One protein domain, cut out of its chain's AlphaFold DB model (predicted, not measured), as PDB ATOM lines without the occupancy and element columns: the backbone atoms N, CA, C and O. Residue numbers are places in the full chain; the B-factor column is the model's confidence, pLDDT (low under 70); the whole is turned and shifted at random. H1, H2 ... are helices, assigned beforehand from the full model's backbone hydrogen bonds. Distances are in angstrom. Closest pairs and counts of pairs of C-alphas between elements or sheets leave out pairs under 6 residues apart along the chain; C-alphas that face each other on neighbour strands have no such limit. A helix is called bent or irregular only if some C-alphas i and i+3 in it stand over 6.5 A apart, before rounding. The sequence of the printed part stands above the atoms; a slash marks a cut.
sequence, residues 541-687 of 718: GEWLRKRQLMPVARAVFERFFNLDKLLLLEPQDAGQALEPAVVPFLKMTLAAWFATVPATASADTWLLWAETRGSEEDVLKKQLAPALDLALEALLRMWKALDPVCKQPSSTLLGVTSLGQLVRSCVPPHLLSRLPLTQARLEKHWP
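Overview. This is residues 541 to 687 of the 718 residues of a protein of Symbiodinium natans (UniProt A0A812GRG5). Helices run lengthwise round one long, kinked helix, H7: H2 and H12 pack alongside it, while H5 and H10 lie side by side as a further pair. H3 and H4 form one end of the length, and H6 turns across at the other, making a corner with the start of H7. The printed part has 147 residues with twelve named helices, H1 to H12 in chain order, and no named strand; the class is all helix. The whole is compact, with a radius of gyration of the C-alphas of 16.4 A and spans of 51 by 35 by 25 A.

Arrangement. The hub is H7, residues 617 to 637, which touches five helices; it has a kink of 36 degrees near residue 624 and is only just irregular, C-alphas 622 and 625 being 6.6 A apart. With residues 629 to 637 alone it touches H12, residues 676 to 685, at a shallow tilt of 25 degrees, the same way; the closest C-alphas, of Glu 633 and Thr 678, are 4.7 A apart. Its residues 630 to 635 alone touch H2, residues 550 to 558, at a shallow tilt of 20 degrees, with Met 550 and Ala 631 closest at 5.2 A between C-alphas. H1, residues 541 to 546, and H6, residues 605 to 612, also touch H7, at steep tilts of 56 and 66 degrees; the closest C-alphas are those of Lys 546 and Ala 627, 4.8 A, and of Ala 610 and Glu 617, 5.4 A. H10, residues 659 to 666, touches residues 587 to 591 alone of H5, residues 582 to 593, with Ala 591 and Cys 666 closest at 5.2 A between C-alphas. H5 and H7 are apart. H8, residues 639 to 646, touches H10 and also H4, residues 574 to 577, which touches H3, residues 563 to 568; the closest C-alphas are those of Asp 643 and Leu 659, 5.5 A, of Gly 575 and Ala 641, 4.9 A, and of Leu 566 and Ala 577, 5.2 A. H9, residues 649 to 652, touches no helix but is near H5; H11, residues 669 to 672, only just touches H6, with 3 pairs of C-alphas within 8 A, the closest being Trp 606 and Leu 671, 7.1 A. Every O i to N i+4 pair is within hydrogen-bond range in H1, H3, H5, H6, H10 and H12, against 3 of 5 in H2, 15 of 17 in H7 and 2 of 4 in H8; H4, H9 and H11 are too short for such a pair.

Along the chain. H1 begins at C-alpha 541, (-147.183, 186.375, 71.220), and H12 ends at C-alpha 685, (-155.647, 174.220, 101.072). From first to last C-alpha H7 measures 28.3 A, H5 16.4 A, H12 14.3 A and H2 12.1 A.

Size, cuts and confidence. The C-alphas farthest apart, of Leu 568 and Ala 603, are 53.6 A apart. The printed part has no cut, and its one long link, H5 to H6, has 11 residues. Mean pLDDT of the printed part is 84.4; 14 residues are under 70, among them 541 to 547.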
ATOM      1  N   GLY A 541    -146.021 185.479  71.214       53.50
ATOM      2  CA  GLY A 541    -147.183 186.375  71.220       53.50
ATOM      3  C   GLY A 541    -148.341 185.808  72.044       53.50
ATOM      4  O   GLY A 541    -148.975 186.515  72.823       53.50
ATOM      5  N   GLU A 542    -148.584 184.502  71.946       54.69
ATOM      6  CA  GLU A 542    -149.567 183.798  72.776       54.69
ATOM      7  C   GLU A 542    -149.146 183.738  74.258       54.69
ATOM      8  O   GLU A 542    -149.969 183.941  75.150       54.69
ATOM      9  N   TRP A 543    -147.854 183.549  74.547       58.25
ATOM     10  CA  TRP A 543    -147.312 183.598  75.909       58.25
ATOM     11  C   TRP A 543    -147.414 184.995  76.542       58.25
ATOM     12  O   TRP A 543    -147.834 185.117  77.696       58.25
ATOM     13  N   LEU A 544    -147.085 186.058  75.796       54.56
ATOM     14  CA  LEU A 544    -147.225 187.447  76.248       54.56
ATOM     15  C   LEU A 544    -148.695 187.786  76.515       54.56
ATOM     16  O   LEU A 544    -148.993 188.406  77.539       54.56
ATOM     17  N   ARG A 545    -149.611 187.319  75.651       57.53
ATOM     18  CA  ARG A 545    -151.062 187.423  75.858       57.53
ATOM     19  C   ARG A 545    -151.479 186.723  77.153       57.53
ATOM     20  O   ARG A 545    -152.023 187.383  78.036       57.53
ATOM     21  N   LYS A 546    -151.116 185.447  77.350       61.09
ATOM     22  CA  LYS A 546    -151.438 184.654  78.561       61.09
ATOM     23  C   LYS A 546    -150.930 185.272  79.873       61.09
ATOM     24  O   LYS A 546    -151.492 184.999  80.931       61.09
ATOM     25  N   ARG A 547    -149.916 186.142  79.833       66.19
ATOM     26  CA  ARG A 547    -149.395 186.853  81.015       66.19
ATOM     27  C   ARG A 547    -149.993 188.222  81.274       66.19
ATOM     28  O   ARG A 547    -149.667 188.800  82.302       66.19
ATOM     29  N   GLN A 548    -150.888 188.740  80.436       71.75
ATOM     30  CA  GLN A 548    -151.500 190.057  80.672       71.75
ATOM     31  C   GLN A 548    -152.278 190.141  81.997       71.75
ATOM     32  O   GLN A 548    -152.463 191.240  82.521       71.75
ATOM     33  N   LEU A 549    -152.689 188.996  82.559       86.25
ATOM     34  CA  LEU A 549    -153.358 188.907  83.861       86.25
ATOM     35  C   LEU A 549    -152.384 188.751  85.047       86.25
ATOM     36  O   LEU A 549    -152.719 189.136  86.167       86.25
ATOM     37  N   MET A 550    -151.157 188.261  84.817       86.62
ATOM     38  CA  MET A 550    -150.131 188.093  85.861       86.62
ATOM     39  C   MET A 550    -149.744 189.384  86.603       86.62
ATOM     40  O   MET A 550    -149.468 189.281  87.799       86.62
ATOM     41  N   PRO A 551    -149.751 190.589  85.990       87.81
ATOM     42  CA  PRO A 551    -149.543 191.844  86.703       87.81
ATOM     43  C   PRO A 551    -150.397 192.020  87.966       87.81
ATOM     44  O   PRO A 551    -149.914 192.608  88.924       87.81
ATOM     45  N   VAL A 552    -151.609 191.452  88.032       91.38
ATOM     46  CA  VAL A 552    -152.424 191.483  89.265       91.38
ATOM     47  C   VAL A 552    -151.778 190.690  90.396       91.38
ATOM     48  O   VAL A 552    -151.746 191.146  91.535       91.38
ATOM     49  N   ALA A 553    -151.216 189.521  90.087       91.50
ATOM     50  CA  ALA A 553    -150.481 188.732  91.066       91.50
ATOM     51  C   ALA A 553    -149.157 189.410  91.459       91.50
ATOM     52  O   ALA A 553    -148.793 189.391  92.632       91.50
ATOM     53  N   ARG A 554    -148.471 190.065  90.512       89.00
ATOM     54  CA  ARG A 554    -147.234 190.820  90.789       89.00
ATOM     55  C   ARG A 554    -147.470 192.044  91.665       89.00
ATOM     56  O   ARG A 554    -146.645 192.336  92.526       89.00
ATOM     57  N   ALA A 555    -148.612 192.713  91.500       90.19
ATOM     58  CA  ALA A 555    -148.974 193.889  92.284       90.19
ATOM     59  C   ALA A 555    -148.965 193.613  93.797       90.19
ATOM     60  O   ALA A 555    -148.622 194.505  94.565       90.19
ATOM     61  N   VAL A 556    -149.251 192.377  94.231       93.06
ATOM     62  CA  VAL A 556    -149.132 191.962  95.642       93.06
ATOM     63  C   VAL A 556    -147.738 192.264  96.199       93.06
ATOM     64  O   VAL A 556    -147.622 192.777  97.306       93.06
ATOM     65  N   PHE A 557    -146.687 191.981  95.429       88.88
ATOM     66  CA  PHE A 557    -145.313 192.284  95.819       88.88
ATOM     67  C   PHE A 557    -144.927 193.724  95.482       88.88
ATOM     68  O   PHE A 557    -144.407 194.440  96.324       88.88
ATOM     69  N   GLU A 558    -145.218 194.175  94.264       83.81
ATOM     70  CA  GLU A 558    -144.722 195.456  93.745       83.81
ATOM     71  C   GLU A 558    -145.415 196.687  94.348       83.81
ATOM     72  O   GLU A 558    -144.854 197.779  94.301       83.81
ATOM     73  N   ARG A 559    -146.643 196.541  94.865       86.56
ATOM     74  CA  ARG A 559    -147.463 197.659  95.366       86.56
ATOM     75  C   ARG A 559    -147.839 197.545  96.837       86.56
ATOM     76  O   ARG A 559    -148.031 198.572  97.470       86.56
ATOM     77  N   PHE A 560    -147.942 196.330  97.376       91.06
ATOM     78  CA  PHE A 560    -148.422 196.118  98.747       91.06
ATOM     79  C   PHE A 560    -147.377 195.526  99.691       91.06
ATOM     80  O   PHE A 560    -147.614 195.492 100.896       91.06
ATOM     81  N   PHE A 561    -146.240 195.033  99.196       88.88
ATOM     82  CA  PHE A 561    -145.176 194.543 100.066       88.88
ATOM     83  C   PHE A 561    -144.215 195.685 100.397       88.88
ATOM     84  O   PHE A 561    -143.405 196.097  99.569       88.88
ATOM     85  N   ASN A 562    -144.316 196.205 101.618       83.75
ATOM     86  CA  ASN A 562    -143.546 197.361 102.047       83.75
ATOM     87  C   ASN A 562    -142.138 196.928 102.483       83.75
ATOM     88  O   ASN A 562    -141.915 196.452 103.599       83.75
ATOM     89  N   LEU A 563    -141.186 197.068 101.564       72.69
ATOM     90  CA  LEU A 563    -139.801 196.677 101.790       72.69
ATOM     91  C   LEU A 563    -139.145 197.506 102.899       72.69
ATOM     92  O   LEU A 563    -138.434 196.947 103.731       72.69
ATOM     93  N   ASP A 564    -139.454 198.799 102.979       68.38
ATOM     94  CA  ASP A 564    -138.935 199.671 104.034       68.38
ATOM     95  C   ASP A 564    -139.425 199.208 105.406       68.38
ATOM     96  O   ASP A 564    -138.647 199.109 106.349       68.38
ATOM     97  N   LYS A 565    -140.691 198.797 105.518       77.44
ATOM     98  CA  LYS A 565    -141.245 198.204 106.740       77.44
ATOM     99  C   LYS A 565    -140.531 196.907 107.123       77.44
ATOM    100  O   LYS A 565    -140.295 196.676 108.308       77.44
ATOM    101  N   LEU A 566    -140.186 196.061 106.149       78.19
ATOM    102  CA  LEU A 566    -139.431 194.828 106.393       78.19
ATOM    103  C   LEU A 566    -138.041 195.121 106.977       78.19
ATOM    104  O   LEU A 566    -137.588 194.392 107.860       78.19
ATOM    105  N   LEU A 567    -137.381 196.168 106.479       68.94
ATOM    106  CA  LEU A 567    -136.003 196.520 106.821       68.94
ATOM    107  C   LEU A 567    -135.895 197.386 108.083       68.94
ATOM    108  O   LEU A 567    -134.983 197.188 108.872       68.94
ATOM    109  N   LEU A 568    -136.823 198.324 108.287       67.88
ATOM    110  CA  LEU A 568    -136.807 199.268 109.408       67.88
ATOM    111  C   LEU A 568    -137.432 198.685 110.675       67.88
ATOM    112  O   LEU A 568    -136.925 198.912 111.770       67.88
ATOM    113  N   LEU A 569    -138.550 197.961 110.547       71.00
ATOM    114  CA  LEU A 569    -139.256 197.396 111.706       71.00
ATOM    115  C   LEU A 569    -138.840 195.957 112.013       71.00
ATOM    116  O   LEU A 569    -139.239 195.416 113.042       71.00
ATOM    117  N   GLU A 570    -138.092 195.334 111.100       70.69
ATOM    118  CA  GLU A 570    -137.562 193.977 111.212       70.69
ATOM    119  C   GLU A 570    -138.552 192.956 111.826       70.69
ATOM    120  O   GLU A 570    -138.264 192.324 112.856       70.69
ATOM    121  N   PRO A 571    -139.742 192.772 111.220       75.38
ATOM    122  CA  PRO A 571    -140.786 191.938 111.797       75.38
ATOM    123  C   PRO A 571    -140.344 190.485 112.054       75.38
ATOM    124  O   PRO A 571    -139.364 189.963 111.519       75.38
ATOM    125  N   GLN A 572    -141.084 189.782 112.913       74.12
ATOM    126  CA  GLN A 572    -140.806 188.358 113.169       74.12
ATOM    127  C   GLN A 572    -141.140 187.482 111.959       74.12
ATOM    128  O   GLN A 572    -140.449 186.499 111.700       74.12
ATOM    129  N   ASP A 573    -142.162 187.873 111.201       81.25
ATOM    130  CA  ASP A 573    -142.567 187.238 109.955       81.25
ATOM    131  C   ASP A 573    -142.526 188.280 108.837       81.25
ATOM    132  O   ASP A 573    -143.117 189.355 108.961       81.25
ATOM    133  N   ALA A 574    -141.861 187.948 107.730       78.88
ATOM    134  CA  ALA A 574    -141.802 188.808 106.557       78.88
ATOM    135  C   ALA A 574    -143.207 189.156 106.027       78.88
ATOM    136  O   ALA A 574    -143.392 190.218 105.444       78.88
ATOM    137  N   GLY A 575    -144.224 188.320 106.281       82.56
ATOM    138  CA  GLY A 575    -145.603 188.577 105.862       82.56
ATOM    139  C   GLY A 575    -146.214 189.815 106.521       82.56
ATOM    140  O   GLY A 575    -147.135 190.409 105.971       82.56
ATOM    141  N   GLN A 576    -145.674 190.264 107.658       85.94
ATOM    142  CA  GLN A 576    -146.127 191.479 108.348       85.94
ATOM    143  C   GLN A 576    -145.751 192.767 107.602       85.94
ATOM    144  O   GLN A 576    -146.309 193.830 107.894       85.94
ATOM    145  N   ALA A 577    -144.824 192.686 106.643       86.81
ATOM    146  CA  ALA A 577    -144.502 193.780 105.736       86.81
ATOM    147  C   ALA A 577    -145.570 193.981 104.642       86.81
ATOM    148  O   ALA A 577    -145.567 195.010 103.973       86.81
ATOM    149  N   LEU A 578    -146.500 193.033 104.475       91.06
ATOM    150  CA  LEU A 578    -147.599 193.154 103.523       91.06
ATOM    151  C   LEU A 578    -148.687 194.094 104.061       91.06
ATOM    152  O   LEU A 578    -149.139 193.964 105.203       91.06
ATOM    153  N   GLU A 579    -149.114 195.042 103.235       90.88
ATOM    154  CA  GLU A 579    -150.123 196.026 103.601       90.88
ATOM    155  C   GLU A 579    -151.545 195.439 103.602       90.88
ATOM    156  O   GLU A 579    -151.907 194.697 102.682       90.88
ATOM    157  N   PRO A 580    -152.404 195.808 104.578       90.69
ATOM    158  CA  PRO A 580    -153.783 195.316 104.649       90.69
ATOM    159  C   PRO A 580    -154.633 195.643 103.414       90.69
ATOM    160  O   PRO A 580    -155.581 194.918 103.117       90.69
ATOM    161  N   ALA A 581    -154.276 196.700 102.675       93.25
ATOM    162  CA  ALA A 581    -154.943 197.135 101.448       93.25
ATOM    163  C   ALA A 581    -154.964 196.064 100.337       93.25
ATOM    164  O   ALA A 581    -155.834 196.094  99.466       93.25
ATOM    165  N   VAL A 582    -154.075 195.065 100.386       95.12
ATOM    166  CA  VAL A 582    -154.027 193.991  99.380       95.12
ATOM    167  C   VAL A 582    -155.335 193.192  99.294       95.12
ATOM    168  O   VAL A 582    -155.732 192.764  98.212       95.12
ATOM    169  N   VAL A 583    -156.040 193.000 100.414       95.00
ATOM    170  CA  VAL A 583    -157.288 192.219 100.460       95.00
ATOM    171  C   VAL A 583    -158.439 192.944  99.749       95.00
ATOM    172  O   VAL A 583    -159.024 192.344  98.840       95.00
ATOM    173  N   PRO A 584    -158.778 194.208 100.087       94.81
ATOM    174  CA  PRO A 584    -159.765 194.962  99.322       94.81
ATOM    175  C   PRO A 584    -159.367 195.126  97.851       94.81
ATOM    176  O   PRO A 584    -160.230 194.966  96.993       94.81
ATOM    177  N   PHE A 585    -158.078 195.316  97.538       95.81
ATOM    178  CA  PHE A 585    -157.592 195.393  96.155       95.81
ATOM    179  C   PHE A 585    -157.947 194.138  95.345       95.81
ATOM    180  O   PHE A 585    -158.527 194.234  94.258       95.81
ATOM    181  N   LEU A 586    -157.626 192.953  95.881       96.31
ATOM    182  CA  LEU A 586    -157.922 191.682  95.220       96.31
ATOM    183  C   LEU A 586    -159.432 191.482  95.069       96.31
ATOM    184  O   LEU A 586    -159.888 191.081  94.002       96.31
ATOM    185  N   LYS A 587    -160.216 191.800  96.107       95.44
ATOM    186  CA  LYS A 587    -161.679 191.676  96.071       95.44
ATOM    187  C   LYS A 587    -162.294 192.557  94.980       95.44
ATOM    188  O   LYS A 587    -163.097 192.065  94.193       95.44
ATOM    189  N   MET A 588    -161.901 193.828  94.909       95.31
ATOM    190  CA  MET A 588    -162.395 194.780  93.907       95.31
ATOM    191  C   MET A 588    -162.011 194.362  92.485       95.31
ATOM    192  O   MET A 588    -162.863 194.304  91.604       95.31
ATOM    193  N   THR A 589    -160.739 194.013  92.276       95.50
ATOM    194  CA  THR A 589    -160.221 193.638  90.952       95.50
ATOM    195  C   THR A 589    -160.888 192.364  90.433       95.50
ATOM    196  O   THR A 589    -161.334 192.326  89.288       95.50
ATOM    197  N   LEU A 590    -161.002 191.327  91.271       95.44
ATOM    198  CA  LEU A 590    -161.645 190.075  90.873       95.44
ATOM    199  C   LEU A 590    -163.150 190.257  90.651       95.44
ATOM    200  O   LEU A 590    -163.680 189.710  89.689       95.44
ATOM    201  N   ALA A 591    -163.834 191.046  91.483       94.12
ATOM    202  CA  ALA A 591    -165.243 191.364  91.257       94.12
ATOM    203  C   ALA A 591    -165.459 192.051  89.898       94.12
ATOM    204  O   ALA A 591    -166.371 191.670  89.169       94.12
ATOM    205  N   ALA A 592    -164.585 192.988  89.511       93.25
ATOM    206  CA  ALA A 592    -164.646 193.632  88.200       93.25
ATOM    207  C   ALA A 592    -164.427 192.638  87.042       93.25
ATOM    208  O   ALA A 592    -165.136 192.683  86.038       93.25
ATOM    209  N   TRP A 593    -163.494 191.689  87.182       93.44
ATOM    210  CA  TRP A 593    -163.214 190.683  86.146       93.44
ATOM    211  C   TRP A 593    -164.413 189.782  85.840       93.44
ATOM    212  O   TRP A 593    -164.642 189.434  84.679       93.44
ATOM    213  N   PHE A 594    -165.186 189.426  86.867       92.25
ATOM    214  CA  PHE A 594    -166.333 188.523  86.752       92.25
ATOM    215  C   PHE A 594    -167.690 189.246  86.771       92.25
ATOM    216  O   PHE A 594    -168.723 188.586  86.837       92.25
ATOM    217  N   ALA A 595    -167.711 190.580  86.665       89.44
ATOM    218  CA  ALA A 595    -168.926 191.390  86.786       89.44
ATOM    219  C   ALA A 595    -170.016 191.056  85.750       89.44
ATOM    220  O   ALA A 595    -171.197 191.192  86.050       89.44
ATOM    221  N   THR A 596    -169.629 190.612  84.550       86.69
ATOM    222  CA  THR A 596    -170.556 190.263  83.455       86.69
ATOM    223  C   THR A 596    -170.849 188.769  83.349       86.69
ATOM    224  O   THR A 596    -171.451 188.331  82.372       86.69
ATOM    225  N   VAL A 597    -170.394 187.950  84.303       86.75
ATOM    226  CA  VAL A 597    -170.705 186.518  84.265       86.75
ATOM    227  C   VAL A 597    -172.198 186.328  84.564       86.75
ATOM    228  O   VAL A 597    -172.673 186.846  85.578       86.75
ATOM    229  N   PRO A 598    -172.940 185.566  83.739       81.12
ATOM    230  CA  PRO A 598    -174.349 185.292  83.988       81.12
ATOM    231  C   PRO A 598    -174.583 184.680  85.373       81.12
ATOM    232  O   PRO A 598    -173.904 183.733  85.776       81.12
ATOM    233  N   ALA A 599    -175.571 185.208  86.098       72.56
ATOM    234  CA  ALA A 599    -175.891 184.760  87.453       72.56
ATOM    235  C   ALA A 599    -176.536 183.360  87.496       72.56
ATOM    236  O   ALA A 599    -176.489 182.684  88.524       72.56
ATOM    237  N   THR A 600    -177.154 182.916  86.398       73.56
ATOM    238  CA  THR A 600    -177.828 181.620  86.307       73.56
ATOM    239  C   THR A 600    -176.862 180.518  85.883       73.56
ATOM    240  O   THR A 600    -176.188 180.593  84.857       73.56
ATOM    241  N   ALA A 601    -176.824 179.446  86.675       66.94
ATOM    242  CA  ALA A 601    -176.098 178.231  86.341       66.94
ATOM    243  C   ALA A 601    -176.728 177.574  85.103       66.94
ATOM    244  O   ALA A 601    -177.806 176.986  85.190       66.94
ATOM    245  N   SER A 602    -176.063 177.669  83.956       70.44
ATOM    246  CA  SER A 602    -176.417 176.934  82.740       70.44
ATOM    247  C   SER A 602    -175.337 175.894  82.438       70.44
ATOM    248  O   SER A 602    -174.227 175.961  82.968       70.44
ATOM    249  N   ALA A 603    -175.645 174.919  81.580       63.47
ATOM    250  CA  ALA A 603    -174.646 173.950  81.125       63.47
ATOM    251  C   ALA A 603    -173.478 174.615  80.365       63.47
ATOM    252  O   ALA A 603    -172.407 174.017  80.275       63.47
ATOM    253  N   ASP A 604    -173.666 175.849  79.875       74.25
ATOM    254  CA  ASP A 604    -172.689 176.556  79.052       74.25
ATOM    255  C   ASP A 604    -172.453 178.017  79.478       74.25
ATOM    256  O   ASP A 604    -172.512 178.961  78.695       74.25
ATOM    257  N   THR A 605    -172.186 178.232  80.769       82.25
ATOM    258  CA  THR A 605    -171.892 179.573  81.312       82.25
ATOM    259  C   THR A 605    -170.680 180.239  80.645       82.25
ATOM    260  O   THR A 605    -170.608 181.463  80.603       82.25
ATOM    261  N   TRP A 606    -169.732 179.460  80.109       83.94
ATOM    262  CA  TRP A 606    -168.587 180.000  79.368       83.94
ATOM    263  C   TRP A 606    -168.989 180.538  77.994       83.94
ATOM    264  O   TRP A 606    -168.513 181.613  77.639       83.94
ATOM    265  N   LEU A 607    -169.876 179.847  77.269       82.94
ATOM    266  CA  LEU A 607    -170.453 180.351  76.023       82.94
ATOM    267  C   LEU A 607    -171.256 181.630  76.262       82.94
ATOM    268  O   LEU A 607    -170.987 182.641  75.626       82.94
ATOM    269  N   LEU A 608    -172.152 181.630  77.253       84.19
ATOM    270  CA  LEU A 608    -172.944 182.821  77.584       84.19
ATOM    271  C   LEU A 608    -172.062 184.009  77.998       84.19
ATOM    272  O   LEU A 608    -172.356 185.162  77.680       84.19
ATOM    273  N   TRP A 609    -170.961 183.749  78.711       86.31
ATOM    274  CA  TRP A 609    -169.998 184.796  79.045       86.31
ATOM    275  C   TRP A 609    -169.220 185.284  77.815       86.31
ATOM    276  O   TRP A 609    -168.945 186.477  77.728       86.31
ATOM    277  N   ALA A 610    -168.906 184.401  76.860       83.12
ATOM    278  CA  ALA A 610    -168.288 184.766  75.584       83.12
ATOM    279  C   ALA A 610    -169.210 185.688  74.771       83.12
ATOM    280  O   ALA A 610    -168.782 186.768  74.364       83.12
ATOM    281  N   GLU A 611    -170.487 185.314  74.646       83.06
ATOM    282  CA  GLU A 611    -171.533 186.096  73.976       83.06
ATOM    283  C   GLU A 611    -171.688 187.479  74.618       83.06
ATOM    284  O   GLU A 611    -171.586 188.492  73.933       83.06
ATOM    285  N   THR A 612    -171.801 187.536  75.951       81.44
ATOM    286  CA  THR A 612    -171.896 188.805  76.701       81.44
ATOM    287  C   THR A 612    -170.668 189.696  76.484       81.44
ATOM    288  O   THR A 612    -170.742 190.913  76.612       81.44
ATOM    289  N   ARG A 613    -169.504 189.102  76.202       78.88
ATOM    290  CA  ARG A 613    -168.237 189.810  75.980       78.88
ATOM    291  C   ARG A 613    -167.987 190.152  74.506       78.88
ATOM    292  O   ARG A 613    -166.955 190.762  74.236       78.88
ATOM    293  N   GLY A 614    -168.864 189.751  73.581       77.12
ATOM    294  CA  GLY A 614    -168.650 189.913  72.141       77.12
ATOM    295  C   GLY A 614    -167.420 189.153  71.627       77.12
ATOM    296  O   GLY A 614    -166.709 189.646  70.756       77.12
ATOM    297  N   SER A 615    -167.108 187.992  72.212       78.19
ATOM    298  CA  SER A 615    -165.914 187.203  71.890       78.19
ATOM    299  C   SER A 615    -166.278 185.765  71.528       78.19
ATOM    300  O   SER A 615    -167.317 185.251  71.936       78.19
ATOM    301  N   GLU A 616    -165.411 185.094  70.772       81.00
ATOM    302  CA  GLU A 616    -165.611 183.694  70.415       81.00
ATOM    303  C   GLU A 616    -165.416 182.771  71.622       81.00
ATOM    304  O   GLU A 616    -164.522 182.945  72.456       81.00
ATOM    305  N   GLU A 617    -166.220 181.716  71.687       82.38
ATOM    306  CA  GLU A 617    -166.125 180.723  72.752       82.38
ATOM    307  C   GLU A 617    -164.726 180.075  72.817       82.38
ATOM    308  O   GLU A 617    -164.171 179.843  73.897       82.38
ATOM    309  N   ASP A 618    -164.125 179.832  71.652       80.62
ATOM    310  CA  ASP A 618    -162.801 179.234  71.515       80.62
ATOM    311  C   ASP A 618    -161.697 180.112  72.106       80.62
ATOM    312  O   ASP A 618    -160.784 179.598  72.757       80.62
ATOM    313  N   VAL A 619    -161.807 181.433  71.967       79.25
ATOM    314  CA  VAL A 619    -160.905 182.392  72.610       79.25
ATOM    315  C   VAL A 619    -160.980 182.258  74.128       79.25
ATOM    316  O   VAL A 619    -159.947 182.150  74.803       79.25
ATOM    317  N   LEU A 620    -162.195 182.244  74.684       82.88
ATOM    318  CA  LEU A 620    -162.370 182.150  76.129       82.88
ATOM    319  C   LEU A 620    -161.836 180.816  76.657       82.88
ATOM    320  O   LEU A 620    -161.124 180.790  77.661       82.88
ATOM    321  N   LYS A 621    -162.125 179.713  75.960       79.25
ATOM    322  CA  LYS A 621    -161.701 178.364  76.356       79.25
ATOM    323  C   LYS A 621    -160.198 178.136  76.206       79.25
ATOM    324  O   LYS A 621    -159.581 177.593  77.122       79.25
ATOM    325  N   LYS A 622    -159.609 178.497  75.063       78.44
ATOM    326  CA  LYS A 622    -158.216 178.156  74.715       78.44
ATOM    327  C   LYS A 622    -157.211 179.196  75.211       78.44
ATOM    328  O   LYS A 622    -156.056 178.846  75.448       78.44
ATOM    329  N   GLN A 623    -157.631 180.449  75.412       80.12
ATOM    330  CA  GLN A 623    -156.727 181.542  75.788       80.12
ATOM    331  C   GLN A 623    -157.049 182.139  77.164       80.12
ATOM    332  O   GLN A 623    -156.177 182.130  78.039       80.12
ATOM    333  N   LEU A 624    -158.278 182.625  77.386       85.56
ATOM    334  CA  LEU A 624    -158.618 183.332  78.630       85.56
ATOM    335  C   LEU A 624    -158.629 182.397  79.845       85.56
ATOM    336  O   LEU A 624    -158.026 182.729  80.864       85.56
ATOM    337  N   ALA A 625    -159.284 181.236  79.760       86.62
ATOM    338  CA  ALA A 625    -159.396 180.307  80.882       86.62
ATOM    339  C   ALA A 625    -158.018 179.828  81.385       86.62
ATOM    340  O   ALA A 625    -157.774 179.948  82.585       86.62
ATOM    341  N   PRO A 626    -157.059 179.408  80.529       84.75
ATOM    342  CA  PRO A 626    -155.698 179.106  80.978       84.75
ATOM    343  C   PRO A 626    -154.966 180.300  81.610       84.75
ATOM    344  O   PRO A 626    -154.227 180.117  82.578       84.75
ATOM    345  N   ALA A 627    -155.160 181.519  81.089       85.62
ATOM    346  CA  ALA A 627    -154.549 182.730  81.643       85.62
ATOM    347  C   ALA A 627    -155.123 183.084  83.027       85.62
ATOM    348  O   ALA A 627    -154.369 183.399  83.952       85.62
ATOM    349  N   LEU A 628    -156.448 182.986  83.185       90.75
ATOM    350  CA  LEU A 628    -157.143 183.145  84.462       90.75
ATOM    351  C   LEU A 628    -156.700 182.079  85.459       90.75
ATOM    352  O   LEU A 628    -156.375 182.417  86.596       90.75
ATOM    353  N   ASP A 629    -156.638 180.815  85.034       90.56
ATOM    354  CA  ASP A 629    -156.229 179.704  85.891       90.56
ATOM    355  C   ASP A 629    -154.793 179.903  86.390       90.56
ATOM    356  O   ASP A 629    -154.510 179.727  87.571       90.56
ATOM    357  N   LEU A 630    -153.883 180.363  85.525       87.62
ATOM    358  CA  LEU A 630    -152.510 180.675  85.915       87.62
ATOM    359  C   LEU A 630    -152.437 181.831  86.926       87.62
ATOM    360  O   LEU A 630    -151.746 181.704  87.939       87.62
ATOM    361  N   ALA A 631    -153.137 182.939  86.669       91.25
ATOM    362  CA  ALA A 631    -153.110 184.120  87.533       91.25
ATOM    363  C   ALA A 631    -153.743 183.847  88.908       91.25
ATOM    364  O   ALA A 631    -153.147 184.161  89.942       91.25
ATOM    365  N   LEU A 632    -154.917 183.208  88.938       94.12
ATOM    366  CA  LEU A 632    -155.605 182.831  90.173       94.12
ATOM    367  C   LEU A 632    -154.815 181.778  90.951       94.12
ATOM    368  O   LEU A 632    -154.665 181.893  92.168       94.12
ATOM    369  N   GLU A 633    -154.238 180.783  90.277       92.88
ATOM    370  CA  GLU A 633    -153.399 179.792  90.946       92.88
ATOM    371  C   GLU A 633    -152.118 180.413  91.514       92.88
ATOM    372  O   GLU A 633    -151.695 180.036  92.610       92.88
ATOM    373  N   ALA A 634    -151.521 181.393  90.828       91.94
ATOM    374  CA  ALA A 634    -150.386 182.153  91.345       91.94
ATOM    375  C   ALA A 634    -150.764 182.974  92.591       91.94
ATOM    376  O   ALA A 634    -150.030 182.941  93.581       91.94
ATOM    377  N   LEU A 635    -151.930 183.630  92.596       94.44
ATOM    378  CA  LEU A 635    -152.469 184.289  93.790       94.44
ATOM    379  C   LEU A 635    -152.637 183.292  94.942       94.44
ATOM    380  O   LEU A 635    -152.071 183.489  96.015       94.44
ATOM    381  N   LEU A 636    -153.321 182.171  94.701       94.62
ATOM    382  CA  LEU A 636    -153.542 181.119  95.700       94.62
ATOM    383  C   LEU A 636    -152.239 180.493  96.200       94.62
ATOM    384  O   LEU A 636    -152.168 180.003  97.328       94.62
ATOM    385  N   ARG A 637    -151.169 180.509  95.400       92.31
ATOM    386  CA  ARG A 637    -149.853 180.106  95.882       92.31
ATOM    387  C   ARG A 637    -149.372 181.042  96.993       92.31
ATOM    388  O   ARG A 637    -148.841 180.548  97.987       92.31
ATOM    389  N   MET A 638    -149.613 182.339  96.922       93.62
ATOM    390  CA  MET A 638    -149.157 183.310  97.925       93.62
ATOM    391  C   MET A 638    -149.912 183.235  99.272       93.62
ATOM    392  O   MET A 638    -149.722 184.089 100.131       93.62
ATOM    393  N   TRP A 639    -150.709 182.184  99.518       92.56
ATOM    394  CA  TRP A 639    -151.508 181.994 100.736       92.56
ATOM    395  C   TRP A 639    -150.756 182.174 102.054       92.56
ATOM    396  O   TRP A 639    -151.317 182.736 102.983       92.56
ATOM    397  N   LYS A 640    -149.489 181.749 102.150       90.19
ATOM    398  CA  LYS A 640    -148.698 181.939 103.380       90.19
ATOM    399  C   LYS A 640    -148.531 183.418 103.744       90.19
ATOM    400  O   LYS A 640    -148.467 183.728 104.924       90.19
ATOM    401  N   ALA A 641    -148.466 184.296 102.743       90.19
ATOM    402  CA  ALA A 641    -148.409 185.741 102.937       90.19
ATOM    403  C   ALA A 641    -149.814 186.350 103.088       90.19
ATOM    404  O   ALA A 641    -150.021 187.217 103.929       90.19
ATOM    405  N   LEU A 642    -150.787 185.884 102.297       92.31
ATOM    406  CA  LEU A 642    -152.106 186.517 102.182       92.31
ATOM    407  C   LEU A 642    -153.127 186.072 103.245       92.31
ATOM    408  O   LEU A 642    -153.875 186.911 103.738       92.31
ATOM    409  N   ASP A 643    -153.160 184.797 103.650       91.81
ATOM    410  CA  ASP A 643    -154.117 184.310 104.661       91.81
ATOM    411  C   ASP A 643    -153.990 185.028 106.017       91.81
ATOM    412  O   ASP A 643    -155.027 185.325 106.616       91.81
ATOM    413  N   PRO A 644    -152.779 185.334 106.532       91.06
ATOM    414  CA  PRO A 644    -152.638 186.147 107.737       91.06
ATOM    415  C   PRO A 644    -153.290 187.526 107.608       91.06
ATOM    416  O   PRO A 644    -153.952 187.974 108.542       91.06
ATOM    417  N   VAL A 645    -153.162 188.178 106.448       89.69
ATOM    418  CA  VAL A 645    -153.768 189.494 106.192       89.69
ATOM    419  C   VAL A 645    -155.289 189.387 106.063       89.69
ATOM    420  O   VAL A 645    -156.016 190.229 106.591       89.69
ATOM    421  N   CYS A 646    -155.801 188.307 105.463       89.00
ATOM    422  CA  CYS A 646    -157.237 188.023 105.418       89.00
ATOM    423  C   CYS A 646    -157.868 187.842 106.808       89.00
ATOM    424  O   CYS A 646    -159.060 188.061 106.949       89.00
ATOM    425  N   LYS A 647    -157.103 187.458 107.835       88.06
ATOM    426  CA  LYS A 647    -157.613 187.267 109.208       88.06
ATOM    427  C   LYS A 647    -157.590 188.537 110.059       88.06
ATOM    428  O   LYS A 647    -158.065 188.516 111.194       88.06
ATOM    429  N   GLN A 648    -157.016 189.626 109.554       86.00
ATOM    430  CA  GLN A 648    -156.976 190.893 110.280       86.00
ATOM    431  C   GLN A 648    -158.388 191.491 110.416       86.00
ATOM    432  O   GLN A 648    -159.215 191.297 109.523       86.00
ATOM    433  N   PRO A 649    -158.681 192.252 111.491       78.38
ATOM    434  CA  PRO A 649    -160.012 192.817 111.725       78.38
ATOM    435  C   PRO A 649    -160.568 193.620 110.538       78.38
ATOM    436  O   PRO A 649    -161.737 193.469 110.193       78.38
ATOM    437  N   SER A 650    -159.719 194.402 109.866       75.31
ATOM    438  CA  SER A 650    -160.069 195.184 108.671       75.31
ATOM    439  C   SER A 650    -160.562 194.322 107.501       75.31
ATOM    440  O   SER A 650    -161.498 194.704 106.803       75.31
ATOM    441  N   SER A 651    -159.979 193.137 107.308       73.88
ATOM    442  CA  SER A 651    -160.368 192.168 106.275       73.88
ATOM    443  C   SER A 651    -161.625 191.384 106.656       73.88
ATOM    444  O   SER A 651    -162.486 191.131 105.810       73.88
ATOM    445  N   THR A 652    -161.774 191.049 107.940       67.56
ATOM    446  CA  THR A 652    -162.957 190.352 108.461       67.56
ATOM    447  C   THR A 652    -164.224 191.193 108.290       67.56
ATOM    448  O   THR A 652    -165.276 190.647 107.957       67.56
ATOM    449  N   LEU A 653    -164.123 192.524 108.413       67.94
ATOM    450  CA  LEU A 653    -165.220 193.458 108.111       67.94
ATOM    451  C   LEU A 653    -165.680 193.392 106.643       67.94
ATOM    452  O   LEU A 653    -166.836 193.677 106.347       67.94
ATOM    453  N   LEU A 654    -164.816 192.951 105.724       75.62
ATOM    454  CA  LEU A 654    -165.158 192.715 104.316       75.62
ATOM    455  C   LEU A 654    -165.740 191.315 104.062       75.62
ATOM    456  O   LEU A 654    -165.963 190.955 102.899       75.62
ATOM    457  N   GLY A 655    -165.960 190.520 105.115       80.06
ATOM    458  CA  GLY A 655    -166.474 189.152 105.040       80.06
ATOM    459  C   GLY A 655    -165.454 188.128 104.534       80.06
ATOM    460  O   GLY A 655    -165.845 187.060 104.067       80.06
ATOM    461  N   VAL A 656    -164.157 188.442 104.585       85.50
ATOM    462  CA  VAL A 656    -163.075 187.575 104.100       85.50
ATOM    463  C   VAL A 656    -162.276 187.057 105.292       85.50
ATOM    464  O   VAL A 656    -161.756 187.853 106.055       85.50
ATOM    465  N   THR A 657    -162.152 185.733 105.436       86.69
ATOM    466  CA  THR A 657    -161.362 185.090 106.515       86.69
ATOM    467  C   THR A 657    -160.153 184.300 106.006       86.69
ATOM    468  O   THR A 657    -159.293 183.877 106.779       86.69
ATOM    469  N   SER A 658    -160.076 184.084 104.692       92.19
ATOM    470  CA  SER A 658    -158.963 183.427 104.004       92.19
ATOM    471  C   SER A 658    -158.935 183.822 102.529       92.19
ATOM    472  O   SER A 658    -159.961 184.223 101.968       92.19
ATOM    473  N   LEU A 659    -157.789 183.639 101.876       93.44
ATOM    474  CA  LEU A 659    -157.647 183.873 100.443       93.44
ATOM    475  C   LEU A 659    -158.547 182.936  99.625       93.44
ATOM    476  O   LEU A 659    -159.152 183.359  98.644       93.44
ATOM    477  N   GLY A 660    -158.689 181.677 100.053       92.94
ATOM    478  CA  GLY A 660    -159.596 180.727  99.407       92.94
ATOM    479  C   GLY A 660    -161.059 181.177  99.453       92.94
ATOM    480  O   GLY A 660    -161.782 181.010  98.472       92.94
ATOM    481  N   GLN A 661    -161.498 181.788 100.561       91.88
ATOM    482  CA  GLN A 661    -162.838 182.373 100.659       91.88
ATOM    483  C   GLN A 661    -162.991 183.601  99.753       91.88
ATOM    484  O   GLN A 661    -164.024 183.725  99.106       91.88
ATOM    485  N   LEU A 662    -161.972 184.467  99.675       93.56
ATOM    486  CA  LEU A 662    -161.975 185.628  98.777       93.56
ATOM    487  C   LEU A 662    -162.133 185.201  97.315       93.56
ATOM    488  O   LEU A 662    -162.982 185.724  96.601       93.56
ATOM    489  N   VAL A 663    -161.351 184.217  96.867       93.94
ATOM    490  CA  VAL A 663    -161.451 183.727  95.486       93.94
ATOM    491  C   VAL A 663    -162.829 183.113  95.233       93.94
ATOM    492  O   VAL A 663    -163.434 183.398  94.209       93.94
ATOM    493  N   ARG A 664    -163.380 182.332  96.170       91.56
ATOM    494  CA  ARG A 664    -164.723 181.740  96.016       91.56
ATOM    495  C   ARG A 664    -165.871 182.745  96.070       91.56
ATOM    496  O   ARG A 664    -166.931 182.439  95.538       91.56
ATOM    497  N   SER A 665    -165.703 183.892  96.727       90.50
ATOM    498  CA  SER A 665    -166.742 184.927  96.763       90.50
ATOM    499  C   SER A 665    -166.751 185.800  95.509       90.50
ATOM    500  O   SER A 665    -167.791 186.366  95.190       90.50
ATOM    501  N   CYS A 666    -165.625 185.894  94.793       91.75
ATOM    502  CA  CYS A 666    -165.512 186.676  93.561       91.75
ATOM    503  C   CYS A 666    -165.617 185.834  92.280       91.75
ATOM    504  O   CYS A 666    -166.077 186.350  91.267       91.75
ATOM    505  N   VAL A 667    -165.176 184.571  92.294       90.88
ATOM    506  CA  VAL A 667    -165.194 183.687  91.117       90.88
ATOM    507  C   VAL A 667    -166.457 182.822  91.136       90.88
ATOM    508  O   VAL A 667    -166.604 181.996  92.043       90.88
ATOM    509  N   PRO A 668    -167.346 182.938  90.133       88.25
ATOM    510  CA  PRO A 668    -168.542 182.111  90.041       88.25
ATOM    511  C   PRO A 668    -168.209 180.608  90.073       88.25
ATOM    512  O   PRO A 668    -167.366 180.154  89.288       88.25
ATOM    513  N   PRO A 669    -168.870 179.798  90.927       85.25
ATOM    514  CA  PRO A 669    -168.528 178.385  91.113       85.25
ATOM    515  C   PRO A 669    -168.543 177.555  89.825       85.25
ATOM    516  O   PRO A 669    -167.736 176.644  89.663       85.25
ATOM    517  N   HIS A 670    -169.432 177.890  88.890       83.31
ATOM    518  CA  HIS A 670    -169.581 177.186  87.614       83.31
ATOM    519  C   HIS A 670    -168.365 177.363  86.693       83.31
ATOM    520  O   HIS A 670    -168.025 176.446  85.942       83.31
ATOM    521  N   LEU A 671    -167.647 178.488  86.804       84.88
ATOM    522  CA  LEU A 671    -166.429 178.737  86.029       84.88
ATOM    523  C   LEU A 671    -165.220 177.969  86.576       84.88
ATOM    524  O   LEU A 671    -164.341 177.602  85.796       84.88
ATOM    525  N   LEU A 672    -165.197 177.654  87.880       86.12
ATOM    526  CA  LEU A 672    -164.084 176.933  88.519       86.12
ATOM    527  C   LEU A 672    -163.833 175.554  87.897       86.12
ATOM    528  O   LEU A 672    -162.687 175.118  87.857       86.12
ATOM    529  N   SER A 673    -164.871 174.908  87.356       81.69
ATOM    530  CA  SER A 673    -164.767 173.607  86.675       81.69
ATOM    531  C   SER A 673    -163.796 173.598  85.484       81.69
ATOM    532  O   SER A 673    -163.272 172.545  85.126       81.69
ATOM    533  N   ARG A 674    -163.529 174.765  84.880       81.06
ATOM    534  CA  ARG A 674    -162.568 174.938  83.777       81.06
ATOM    535  C   ARG A 674    -161.257 175.600  84.202       81.06
ATOM    536  O   ARG A 674    -160.438 175.927  83.351       81.06
ATOM    537  N   LEU A 675    -161.052 175.774  85.505       89.81
ATOM    538  CA  LEU A 675    -159.835 176.316  86.107       89.81
ATOM    539  C   LEU A 675    -159.194 175.228  86.990       89.81
ATOM    540  O   LEU A 675    -159.197 175.339  88.221       89.81
ATOM    541  N   PRO A 676    -158.715 174.116  86.394       90.06
ATOM    542  CA  PRO A 676    -158.333 172.916  87.136       90.06
ATOM    543  C   PRO A 676    -157.195 173.157  88.131       90.06
ATOM    544  O   PRO A 676    -157.177 172.541  89.199       90.06
ATOM    545  N   LEU A 677    -156.247 174.052  87.832       90.00
ATOM    546  CA  LEU A 677    -155.128 174.333  88.731       90.00
ATOM    547  C   LEU A 677    -155.597 175.116  89.964       90.00
ATOM    548  O   LEU A 677    -155.225 174.791  91.096       90.00
ATOM    549  N   THR A 678    -156.439 176.121  89.740       92.56
ATOM    550  CA  THR A 678    -157.096 176.934  90.764       92.56
ATOM    551  C   THR A 678    -157.977 176.052  91.639       92.56
ATOM    552  O   THR A 678    -157.843 176.083  92.864       92.56
ATOM    553  N   GLN A 679    -158.810 175.202  91.036       93.44
ATOM    554  CA  GLN A 679    -159.675 174.271  91.755       93.44
ATOM    555  C   GLN A 679    -158.864 173.291  92.611       93.44
ATOM    556  O   GLN A 679    -159.101 173.200  93.816       93.44
ATOM    557  N   ALA A 680    -157.854 172.628  92.043       91.88
ATOM    558  CA  ALA A 680    -157.005 171.698  92.788       91.88
ATOM    559  C   ALA A 680    -156.306 172.381  93.977       91.88
ATOM    560  O   ALA A 680    -156.156 171.796  95.054       91.88
ATOM    561  N   ARG A 681    -155.885 173.644  93.815       92.75
ATOM    562  CA  ARG A 681    -155.263 174.428  94.888       92.75
ATOM    563  C   ARG A 681    -156.273 174.805  95.974       92.75
ATOM    564  O   ARG A 681    -155.946 174.671  97.157       92.75
ATOM    565  N   LEU A 682    -157.476 175.229  95.584       93.38
ATOM    566  CA  LEU A 682    -158.583 175.528  96.492       93.38
ATOM    567  C   LEU A 682    -158.979 174.300  97.318       93.38
ATOM    568  O   LEU A 682    -159.116 174.404  98.531       93.38
ATOM    569  N   GLU A 683    -159.113 173.136  96.689       91.88
ATOM    570  CA  GLU A 683    -159.458 171.881  97.365       91.88
ATOM    571  C   GLU A 683    -158.354 171.406  98.316       91.88
ATOM    572  O   GLU A 683    -158.646 170.930  99.411       91.88
ATOM    573  N   LYS A 684    -157.084 171.582  97.932       91.75
ATOM    574  CA  LYS A 684    -155.933 171.176  98.748       91.75
ATOM    575  C   LYS A 684    -155.779 171.993 100.033       91.75
ATOM    576  O   LYS A 684    -155.404 171.429 101.057       91.75
ATOM    577  N   HIS A 685    -155.976 173.309  99.967       88.69
ATOM    578  CA  HIS A 685    -155.647 174.220 101.072       88.69
ATOM    579  C   HIS A 685    -156.873 174.775 101.804       88.69
ATOM    580  O   HIS A 685    -156.772 175.104 102.981       88.69
ATOM    581  N   TRP A 686    -158.033 174.825 101.146       92.19
ATOM    582  CA  TRP A 686    -159.289 175.293 101.731       92.19
ATOM    583  C   TRP A 686    -160.447 174.387 101.286       92.19
ATOM    584  O   TRP A 686    -161.321 174.842 100.546       92.19
ATOM    585  N   PRO A 687    -160.474 173.096 101.663       82.31
ATOM    586  CA  PRO A 687    -161.559 172.203 101.272       82.31
ATOM    587  C   PRO A 687    -162.909 172.758 101.745       82.31
ATOM    588  O   PRO A 687    -163.028 173.255 102.867       82.31
TER     589      PRO A 687